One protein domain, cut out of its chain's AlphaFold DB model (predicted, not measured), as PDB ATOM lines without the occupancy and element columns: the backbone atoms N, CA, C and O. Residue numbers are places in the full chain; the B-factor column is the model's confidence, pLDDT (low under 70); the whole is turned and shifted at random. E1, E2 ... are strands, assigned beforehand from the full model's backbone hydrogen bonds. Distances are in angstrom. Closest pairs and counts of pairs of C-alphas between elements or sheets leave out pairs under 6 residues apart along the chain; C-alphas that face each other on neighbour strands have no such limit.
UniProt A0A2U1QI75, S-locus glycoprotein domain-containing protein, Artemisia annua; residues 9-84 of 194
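AT A GLANCE: This is residues 9 to 84 of the 194 residues of the protein "S-locus glycoprotein domain-containing protein" of Artemisia annua (UniProt A0A2U1QI75). Three separate two-stranded hairpins, E1-E2, E3-E4 and E5-E6, stand round a loose, open middle, with the long loop of residues 24 to 42 over one side. Residues 49 to 54 stick out. The printed part has 76 residues and six named strands in three antiparallel sheets, all strand, only just loose, with radius of gyration 13.8 A and spans of 39 by 34 by 22 A.

HOW THE PARTS SIT: E1, residues 9 to 13, and E2, residues 16 to 23, form a hairpin, N 11 and O 19 within hydrogen-bond range at 2.9 A. E3, residues 43 to 49, pairs likewise with E4, residues 54 to 60, N 46 and O 57 at 2.9 A. E5, residues 65 to 71, and E6, residues 77 to 83, form the third hairpin, N 68 and O 80 at 2.9 A. E4 and E5 are near each other, their closest C-alphas 8.5 A apart.

IN THESE COORDINATES: E1, 13.3 A long, begins at C-alpha 9 (81.339, 65.198, 4.504). E2 measures 18.8 A, E3 19.2 A, E4 19.8 A and E5 19.5 A. E6, 19.9 A, ends at C-alpha 83 (86.821, 44.639, 22.141).

THE WHOLE: The printed part has no cut. The link from E2 to E3 is long. Residues 33 to 42 have pLDDT under 70.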
ATOM      1  N   GLU A   9      80.266  66.132   4.797       85.19
ATOM      2  CA  GLU A   9      81.339  65.198   4.504       85.19
ATOM      3  C   GLU A   9      81.041  64.396   3.228       85.19
ATOM      4  O   GLU A   9      79.895  64.046   2.911       85.19
ATOM      5  N   TYR A  10      82.101  64.137   2.466       87.50
ATOM      6  CA  TYR A  10      82.049  63.489   1.165       87.50
ATOM      7  C   TYR A  10      83.076  62.371   1.107       87.50
ATOM      8  O   TYR A  10      84.247  62.575   1.416       87.50
ATOM      9  N   ILE A  11      82.659  61.225   0.584       87.31
ATOM     10  CA  ILE A  11      83.583  60.174   0.173       87.31
ATOM     11  C   ILE A  11      83.834  60.391  -1.309       87.31
ATOM     12  O   ILE A  11      82.919  60.310  -2.134       87.31
ATOM     13  N   SER A  12      85.076  60.713  -1.644       89.00
ATOM     14  CA  SER A  12      85.487  60.974  -3.017       89.00
ATOM     15  C   SER A  12      86.503  59.943  -3.481       89.00
ATOM     16  O   SER A  12      87.333  59.456  -2.715       89.00
ATOM     17  N   ARG A  13      86.429  59.616  -4.767       90.00
ATOM     18  CA  ARG A  13      87.454  58.867  -5.479       90.00
ATOM     19  C   ARG A  13      88.031  59.797  -6.531       90.00
ATOM     20  O   ARG A  13      87.364  60.122  -7.514       90.00
ATOM     21  N   SER A  14      89.259  60.252  -6.292       88.81
ATOM     22  CA  SER A  14      89.885  61.316  -7.084       88.81
ATOM     23  C   SER A  14      88.998  62.574  -7.090       88.81
ATOM     24  O   SER A  14      88.672  63.091  -6.029       88.81
ATOM     25  N   SER A  15      88.582  63.069  -8.255       91.06
ATOM     26  CA  SER A  15      87.702  64.238  -8.388       91.06
ATOM     27  C   SER A  15      86.205  63.901  -8.364       91.06
ATOM     28  O   SER A  15      85.378  64.805  -8.478       91.06
ATOM     29  N   VAL A  16      85.835  62.623  -8.231       90.31
ATOM     30  CA  VAL A  16      84.444  62.163  -8.321       90.31
ATOM     31  C   VAL A  16      83.901  61.852  -6.931       90.31
ATOM     32  O   VAL A  16      84.439  61.005  -6.218       90.31
ATOM     33  N   ILE A  17      82.799  62.502  -6.557       89.31
ATOM     34  CA  ILE A  17      82.060  62.192  -5.325       89.31
ATOM     35  C   ILE A  17      81.376  60.834  -5.505       89.31
ATOM     36  O   ILE A  17      80.560  60.674  -6.409       89.31
ATOM     37  N   GLN A  18      81.710  59.874  -4.646       87.75
ATOM     38  CA  GLN A  18      81.118  58.534  -4.629       87.75
ATOM     39  C   GLN A  18      79.915  58.477  -3.689       87.75
ATOM     40  O   GLN A  18      78.878  57.923  -4.040       87.75
ATOM     41  N   ALA A  19      80.037  59.095  -2.513       85.12
ATOM     42  CA  ALA A  19      78.963  59.160  -1.532       85.12
ATOM     43  C   ALA A  19      78.981  60.490  -0.772       85.12
ATOM     44  O   ALA A  19      80.013  61.160  -0.661       85.12
ATOM     45  N   ARG A  20      77.814  60.868  -0.249       87.12
ATOM     46  CA  ARG A  20      77.621  62.051   0.592       87.12
ATOM     47  C   ARG A  20      77.120  61.597   1.954       87.12
ATOM     48  O   ARG A  20      76.041  61.020   2.038       87.12
ATOM     49  N   LEU A  21      77.890  61.887   2.996       86.19
ATOM     50  CA  LEU A  21      77.457  61.706   4.382       86.19
ATOM     51  C   LEU A  21      76.472  62.813   4.784       86.19
ATOM     52  O   LEU A  21      75.600  62.594   5.614       86.19
ATOM     53  N   GLY A  22      76.544  63.978   4.138       88.19
ATOM     54  CA  GLY A  22      75.604  65.077   4.357       88.19
ATOM     55  C   GLY A  22      75.921  65.893   5.616       88.19
ATOM     56  O   GLY A  22      77.008  65.760   6.178       88.19
ATOM     57  N   PRO A  23      75.018  66.804   6.018       88.56
ATOM     58  CA  PRO A  23      75.244  67.671   7.167       88.56
ATOM     59  C   PRO A  23      75.126  66.898   8.483       88.56
ATOM     60  O   PRO A  23      74.341  65.950   8.597       88.56
ATOM     61  N   TYR A  24      75.888  67.343   9.479       85.69
ATOM     62  CA  TYR A  24      75.773  66.869  10.853       85.69
ATOM     63  C   TYR A  24      74.613  67.581  11.554       85.69
ATOM     64  O   TYR A  24      74.540  68.809  11.539       85.69
ATOM     65  N   ASN A  25      73.694  66.827  12.159       85.75
ATOM     66  CA  ASN A  25      72.498  67.386  12.805       85.75
ATOM     67  C   ASN A  25      72.636  67.570  14.330       85.75
ATOM     68  O   ASN A  25      71.638  67.795  15.009       85.75
ATOM     69  N   GLY A  26      73.852  67.444  14.871       82.06
ATOM     70  CA  GLY A  26      74.119  67.475  16.313       82.06
ATOM     71  C   GLY A  26      74.151  66.094  16.976       82.06
ATOM     72  O   GLY A  26      74.604  65.990  18.111       82.06
ATOM     73  N   ILE A  27      73.704  65.046  16.278       78.69
ATOM     74  CA  ILE A  27      73.702  63.662  16.776       78.69
ATOM     75  C   ILE A  27      74.388  62.722  15.777       78.69
ATOM     76  O   ILE A  27      75.194  61.878  16.159       78.69
ATOM     77  N   GLN A  28      74.069  62.854  14.489       81.62
ATOM     78  CA  GLN A  28      74.587  62.004  13.422       81.62
ATOM     79  C   GLN A  28      74.603  62.735  12.073       81.62
ATOM     80  O   GLN A  28      74.016  63.806  11.892       81.62
ATOM     81  N   PHE A  29      75.271  62.127  11.099       84.75
ATOM     82  CA  PHE A  29      75.229  62.571   9.711       84.75
ATOM     83  C   PHE A  29      73.933  62.115   9.033       84.75
ATOM     84  O   PHE A  29      73.515  60.965   9.182       84.75
ATOM     85  N   ALA A  30      73.310  62.997   8.247       87.06
ATOM     86  CA  ALA A  30      72.042  62.705   7.565       87.06
ATOM     87  C   ALA A  30      72.108  61.501   6.599       87.06
ATOM     88  O   ALA A  30      71.113  60.816   6.387       87.06
ATOM     89  N   GLY A  31      73.280  61.230   6.020       86.50
ATOM     90  CA  GLY A  31      73.550  60.102   5.127       86.50
ATOM     91  C   GLY A  31      73.832  58.779   5.843       86.50
ATOM     92  O   GLY A  31      74.065  57.777   5.176       86.50
ATOM     93  N   GLN A  32      73.809  58.754   7.179       79.06
ATOM     94  CA  GLN A  32      73.936  57.541   7.993       79.06
ATOM     95  C   GLN A  32      72.769  57.432   8.991       79.06
ATOM     96  O   GLN A  32      72.969  57.605  10.195       79.06
ATOM     97  N   PRO A  33      71.537  57.159   8.523       69.31
ATOM     98  CA  PRO A  33      70.361  57.071   9.390       69.31
ATOM     99  C   PRO A  33      70.418  55.881  10.363       69.31
ATOM    100  O   PRO A  33      69.950  55.995  11.493       69.31
ATOM    101  N   ASP A  34      71.035  54.771   9.954       68.50
ATOM    102  CA  ASP A  34      71.012  53.505  10.701       68.50
ATOM    103  C   ASP A  34      72.052  53.411  11.824       68.50
ATOM    104  O   ASP A  34      72.109  52.411  12.543       68.50
ATOM    105  N   ASN A  35      72.876  54.443  12.008       66.69
ATOM    106  CA  ASN A  35      73.912  54.452  13.030       66.69
ATOM    107  C   ASN A  35      73.302  54.763  14.408       66.69
ATOM    108  O   ASN A  35      73.405  55.872  14.924       66.69
ATOM    109  N   LYS A  36      72.597  53.786  14.990       63.88
ATOM    110  CA  LYS A  36      72.034  53.910  16.337       63.88
ATOM    111  C   LYS A  36      73.154  53.753  17.373       63.88
ATOM    112  O   LYS A  36      73.851  52.736  17.336       63.88
ATOM    113  N   PRO A  37      73.316  54.692  18.322       62.94
ATOM    114  CA  PRO A  37      74.269  54.523  19.408       62.94
ATOM    115  C   PRO A  37      73.889  53.278  20.218       62.94
ATOM    116  O   PRO A  37      72.780  53.164  20.741       62.94
ATOM    117  N   ASN A  38      74.796  52.305  20.282       62.47
ATOM    118  CA  ASN A  38      74.604  51.098  21.074       62.47
ATOM    119  C   ASN A  38      74.778  51.445  22.562       62.47
ATOM    120  O   ASN A  38      75.752  52.094  22.935       62.47
ATOM    121  N   GLN A  39      73.878  50.965  23.423       60.00
ATOM    122  CA  GLN A  39      73.946  51.158  24.879       60.00
ATOM    123  C   GLN A  39      75.287  50.728  25.503       60.00
ATOM    124  O   GLN A  39      75.711  51.301  26.502       60.00
ATOM    125  N   PHE A  40      75.972  49.747  24.906       57.94
ATOM    126  CA  PHE A  40      77.263  49.243  25.390       57.94
ATOM    127  C   PHE A  40      78.464  50.093  24.953       57.94
ATOM    128  O   PHE A  40      79.526  50.015  25.568       57.94
ATOM    129  N   TYR A  41      78.299  50.916  23.916       62.00
ATOM    130  CA  TYR A  41      79.345  51.742  23.320       62.00
ATOM    131  C   TYR A  41      78.803  53.163  23.184       62.00
ATOM    132  O   TYR A  41      78.462  53.623  22.096       62.00
ATOM    133  N   SER A  42      78.682  53.853  24.317       65.25
ATOM    134  CA  SER A  42      78.317  55.265  24.345       65.25
ATOM    135  C   SER A  42      79.493  56.099  23.839       65.25
ATOM    136  O   SER A  42      80.370  56.519  24.598       65.25
ATOM    137  N   TYR A  43      79.534  56.303  22.526       74.31
ATOM    138  CA  TYR A  43      80.402  57.295  21.918       74.31
ATOM    139  C   TYR A  43      79.620  58.576  21.657       74.31
ATOM    140  O   TYR A  43      78.435  58.544  21.324       74.31
ATOM    141  N   LYS A  44      80.283  59.711  21.844       76.88
ATOM    142  CA  LYS A  44      79.757  61.024  21.481       76.88
ATOM    143  C   LYS A  44      80.540  61.544  20.293       76.88
ATOM    144  O   LYS A  44      81.767  61.433  20.278       76.88
ATOM    145  N   ILE A  45      79.820  62.081  19.318       79.25
ATOM    146  CA  ILE A  45      80.410  62.838  18.223       79.25
ATOM    147  C   ILE A  45      80.149  64.308  18.526       79.25
ATOM    148  O   ILE A  45      79.001  64.746  18.563       79.25
ATOM    149  N   ASP A  46      81.214  65.063  18.739       82.44
ATOM    150  CA  ASP A  46      81.135  66.507  18.904       82.44
ATOM    151  C   ASP A  46      81.669  67.164  17.632       82.44
ATOM    152  O   ASP A  46      82.748  66.824  17.144       82.44
ATOM    153  N   MET A  47      80.903  68.098  17.070       85.06
ATOM    154  CA  MET A  47      81.366  68.924  15.961       85.06
ATOM    155  C   MET A  47      81.904  70.228  16.531       85.06
ATOM    156  O   MET A  47      81.157  71.001  17.132       85.06
ATOM    157  N   VAL A  48      83.191  70.481  16.322       86.81
ATOM    158  CA  VAL A  48      83.812  71.754  16.677       86.81
ATOM    159  C   VAL A  48      83.857  72.606  15.423       86.81
ATOM    160  O   VAL A  48      84.404  72.193  14.401       86.81
ATOM    161  N   VAL A  49      83.238  73.784  15.495       85.50
ATOM    162  CA  VAL A  49      83.238  74.782  14.424       85.50
ATOM    163  C   VAL A  49      83.567  76.131  15.031       85.50
ATOM    164  O   VAL A  49      82.797  76.657  15.836       85.50
ATOM    165  N   ASN A  50      84.696  76.703  14.638       88.44
ATOM    166  CA  ASN A  50      85.051  78.076  14.970       88.44
ATOM    167  C   ASN A  50      85.677  78.765  13.741       88.44
ATOM    168  O   ASN A  50      85.520  78.297  12.613       88.44
ATOM    169  N   GLN A  51      86.308  79.924  13.934       90.88
ATOM    170  CA  GLN A  51      86.899  80.692  12.832       90.88
ATOM    171  C   GLN A  51      88.203  80.081  12.291       90.88
ATOM    172  O   GLN A  51      88.574  80.369  11.156       90.88
ATOM    173  N   GLU A  52      88.887  79.257  13.081       93.81
ATOM    174  CA  GLU A  52      90.204  78.695  12.769       93.81
ATOM    175  C   GLU A  52      90.118  77.236  12.302       93.81
ATOM    176  O   GLU A  52      90.885  76.811  11.438       93.81
ATOM    177  N   GLU A  53      89.177  76.468  12.848       89.31
ATOM    178  CA  GLU A  53      89.115  75.023  12.672       89.31
ATOM    179  C   GLU A  53      87.687  74.476  12.571       89.31
ATOM    180  O   GLU A  53      86.708  75.001  13.114       89.31
ATOM    181  N   MET A  54      87.608  73.355  11.858       86.94
ATOM    182  CA  MET A  54      86.442  72.494  11.796       86.94
ATOM    183  C   MET A  54      86.893  71.041  11.872       86.94
ATOM    184  O   MET A  54      87.633  70.576  11.005       86.94
ATOM    185  N   TYR A  55      86.409  70.314  12.874       87.75
ATOM    186  CA  TYR A  55      86.646  68.879  12.993       87.75
ATOM    187  C   TYR A  55      85.522  68.182  13.755       87.75
ATOM    188  O   TYR A  55      84.745  68.798  14.488       87.75
ATOM    189  N   PHE A  56      85.467  66.866  13.577       85.19
ATOM    190  CA  PHE A  56      84.635  65.974  14.368       85.19
ATOM    191  C   PHE A  56      85.503  65.269  15.402       85.19
ATOM    192  O   PHE A  56      86.555  64.719  15.075       85.19
ATOM    193  N   MET A  57      85.057  65.288  16.651       85.25
ATOM    194  CA  MET A  57      85.706  64.616  17.762       85.25
ATOM    195  C   MET A  57      84.871  63.418  18.187       85.25
ATOM    196  O   MET A  57      83.668  63.539  18.405       85.25
ATOM    197  N   PHE A  58      85.524  62.267  18.333       82.00
ATOM    198  CA  PHE A  58      84.905  61.049  18.837       82.00
ATOM    199  C   PHE A  58      85.365  60.813  20.275       82.00
ATOM    200  O   PHE A  58      86.542  60.541  20.518       82.00
ATOM    201  N   SER A  59      84.435  60.907  21.219       78.44
ATOM    202  CA  SER A  59      84.691  60.708  22.646       78.44
ATOM    203  C   SER A  59      84.095  59.384  23.112       78.44
ATOM    204  O   SER A  59      82.908  59.136  22.902       78.44
ATOM    205  N   PHE A  60      84.895  58.558  23.790       76.62
ATOM    206  CA  PHE A  60      84.480  57.260  24.336       76.62
ATOM    207  C   PHE A  60      84.653  57.256  25.851       76.62
ATOM    208  O   PHE A  60      85.693  57.669  26.358       76.62
ATOM    209  N   ASN A  61      83.657  56.751  26.580       72.62
ATOM    210  CA  ASN A  61      83.718  56.657  28.043       72.62
ATOM    211  C   ASN A  61      84.256  55.300  28.548       72.62
ATOM    212  O   ASN A  61      84.165  54.984  29.729       72.62
ATOM    213  N   SER A  62      84.779  54.461  27.652       73.19
ATOM    214  CA  SER A  62      85.269  53.121  27.981       73.19
ATOM    215  C   SER A  62      86.636  52.879  27.363       73.19
ATOM    216  O   SER A  62      86.858  53.175  26.193       73.19
ATOM    217  N   THR A  63      87.539  52.291  28.145       73.44
ATOM    218  CA  THR A  63      88.848  51.808  27.686       73.44
ATOM    219  C   THR A  63      88.797  50.374  27.159       73.44
ATOM    220  O   THR A  63      89.774  49.897  26.589       73.44
ATOM    221  N   ALA A  64      87.669  49.679  27.334       76.12
ATOM    222  CA  ALA A  64      87.486  48.299  26.887       76.12
ATOM    223  C   ALA A  64      87.251  48.183  25.375       76.12
ATOM    224  O   ALA A  64      87.194  47.075  24.847       76.12
ATOM    225  N   TYR A  65      87.089  49.306  24.676       75.50
ATOM    226  CA  TYR A  65      86.687  49.326  23.280       75.50
ATOM    227  C   TYR A  65      87.555  50.293  22.485       75.50
ATOM    228  O   TYR A  65      87.783  51.425  22.903       75.50
ATOM    229  N   GLU A  66      88.019  49.846  21.322       77.12
ATOM    230  CA  GLU A  66      88.635  50.704  20.315       77.12
ATOM    231  C   GLU A  66      87.640  50.903  19.173       77.12
ATOM    232  O   GLU A  66      87.056  49.943  18.662       77.12
ATOM    233  N   PHE A  67      87.448  52.156  18.773       78.00
ATOM    234  CA  PHE A  67      86.596  52.523  17.651       78.00
ATOM    235  C   PHE A  67      87.457  53.016  16.499       78.00
ATOM    236  O   PHE A  67      88.320  53.878  16.681       78.00
ATOM    237  N   ARG A  68      87.209  52.491  15.301       80.88
ATOM    238  CA  ARG A  68      87.864  52.952  14.078       80.88
ATOM    239  C   ARG A  68      86.833  53.284  13.022       80.88
ATOM    240  O   ARG A  68      85.934  52.497  12.747       80.88
ATOM    241  N   CYS A  69      87.030  54.431  12.394       81.00
ATOM    242  CA  CYS A  69      86.341  54.796  11.175       81.00
ATOM    243  C   CYS A  69      87.232  54.428   9.984       81.00
ATOM    244  O   CYS A  69      88.387  54.858   9.921       81.00
ATOM    245  N   ILE A  70      86.733  53.588   9.077       86.62
ATOM    246  CA  ILE A  70      87.505  53.069   7.947       86.62
ATOM    247  C   ILE A  70      86.741  53.336   6.655       86.62
ATOM    248  O   ILE A  70      85.580  52.959   6.513       86.62
ATOM    249  N   ILE A  71      87.427  53.943   5.686       87.12
ATOM    250  CA  ILE A  71      86.981  53.970   4.293       87.12
ATOM    251  C   ILE A  71      87.628  52.774   3.599       87.12
ATOM    252  O   ILE A  71      88.848  52.726   3.429       87.12
ATOM    253  N   THR A  72      86.822  51.784   3.230       85.62
ATOM    254  CA  THR A  72      87.315  50.581   2.558       85.62
ATOM    255  C   THR A  72      87.779  50.905   1.134       85.62
ATOM    256  O   THR A  72      87.332  51.891   0.541       85.62
ATOM    257  N   PRO A  73      88.628  50.065   0.509       84.88
ATOM    258  CA  PRO A  73      89.011  50.241  -0.895       84.88
ATOM    259  C   PRO A  73      87.822  50.249  -1.869       84.88
ATOM    260  O   PRO A  73      87.913  50.820  -2.955       84.88
ATOM    261  N   ALA A  74      86.700  49.640  -1.474       84.69
ATOM    262  CA  ALA A  74      85.442  49.671  -2.214       84.69
ATOM    263  C   ALA A  74      84.700  51.021  -2.102       84.69
ATOM    264  O   ALA A  74      83.684  51.213  -2.762       84.69
ATOM    265  N   GLY A  75      85.193  51.959  -1.286       81.25
ATOM    266  CA  GLY A  75      84.581  53.266  -1.051       81.25
ATOM    267  C   GLY A  75      83.445  53.244  -0.029       81.25
ATOM    268  O   GLY A  75      82.681  54.204   0.039       81.25
ATOM    269  N   SER A  76      83.316  52.166   0.750       82.94
ATOM    270  CA  SER A  76      82.324  52.076   1.829       82.94
ATOM    271  C   SER A  76      82.896  52.646   3.123       82.94
ATOM    272  O   SER A  76      84.072  52.446   3.421       82.94
ATOM    273  N   HIS A  77      82.070  53.361   3.880       82.62
ATOM    274  CA  HIS A  77      82.443  53.952   5.162       82.62
ATOM    275  C   HIS A  77      81.883  53.112   6.300       82.62
ATOM    276  O   HIS A  77      80.668  52.962   6.433       82.62
ATOM    277  N   GLU A  78      82.785  52.546   7.091       83.06
ATOM    278  CA  GLU A  78      82.474  51.536   8.090       83.06
ATOM    279  C   GLU A  78      83.003  51.933   9.463       83.06
ATOM    280  O   GLU A  78      84.097  52.488   9.603       83.06
ATOM    281  N   PHE A  79      82.237  51.566  10.489       80.38
ATOM    282  CA  PHE A  79      82.630  51.715  11.881       80.38
ATOM    283  C   PHE A  79      82.992  50.360  12.470       80.38
ATOM    284  O   PHE A  79      82.152  49.476  12.641       80.38
ATOM    285  N   TRP A  80      84.265  50.214  12.801       80.75
ATOM    286  CA  TRP A  80      84.818  49.012  13.392       80.75
ATOM    287  C   TRP A  80      84.882  49.186  14.904       80.75
ATOM    288  O   TRP A  80      85.521  50.112  15.406       80.75
ATOM    289  N   HIS A  81      84.228  48.274  15.618       78.62
ATOM    290  CA  HIS A  81      84.197  48.232  17.074       78.62
ATOM    291  C   HIS A  81      85.000  47.018  17.523       78.62
ATOM    292  O   HIS A  81      84.615  45.883  17.243       78.62
ATOM    293  N   MET A  82      86.133  47.246  18.182       79.50
ATOM    294  CA  MET A  82      86.986  46.165  18.667       79.50
ATOM    295  C   MET A  82      86.951  46.101  20.186       79.50
ATOM    296  O   MET A  82      87.188  47.099  20.865       79.50
ATOM    297  N   ASN A  83      86.687  44.908  20.717       80.31
ATOM    298  CA  ASN A  83      86.821  44.639  22.141       80.31
ATOM    299  C   ASN A  83      88.304  44.526  22.472       80.31
ATOM    300  O   ASN A  83      88.976  43.581  22.053       80.31
ATOM    301  N   MET A  84      88.806  45.491  23.230       73.94
ATOM    302  CA  MET A  84      90.142  45.419  23.782       73.94
ATOM    303  C   MET A  84      90.112  44.460  24.968       73.94
ATOM    304  O   MET A  84      89.326  44.654  25.902       73.94
TER     305      MET A  84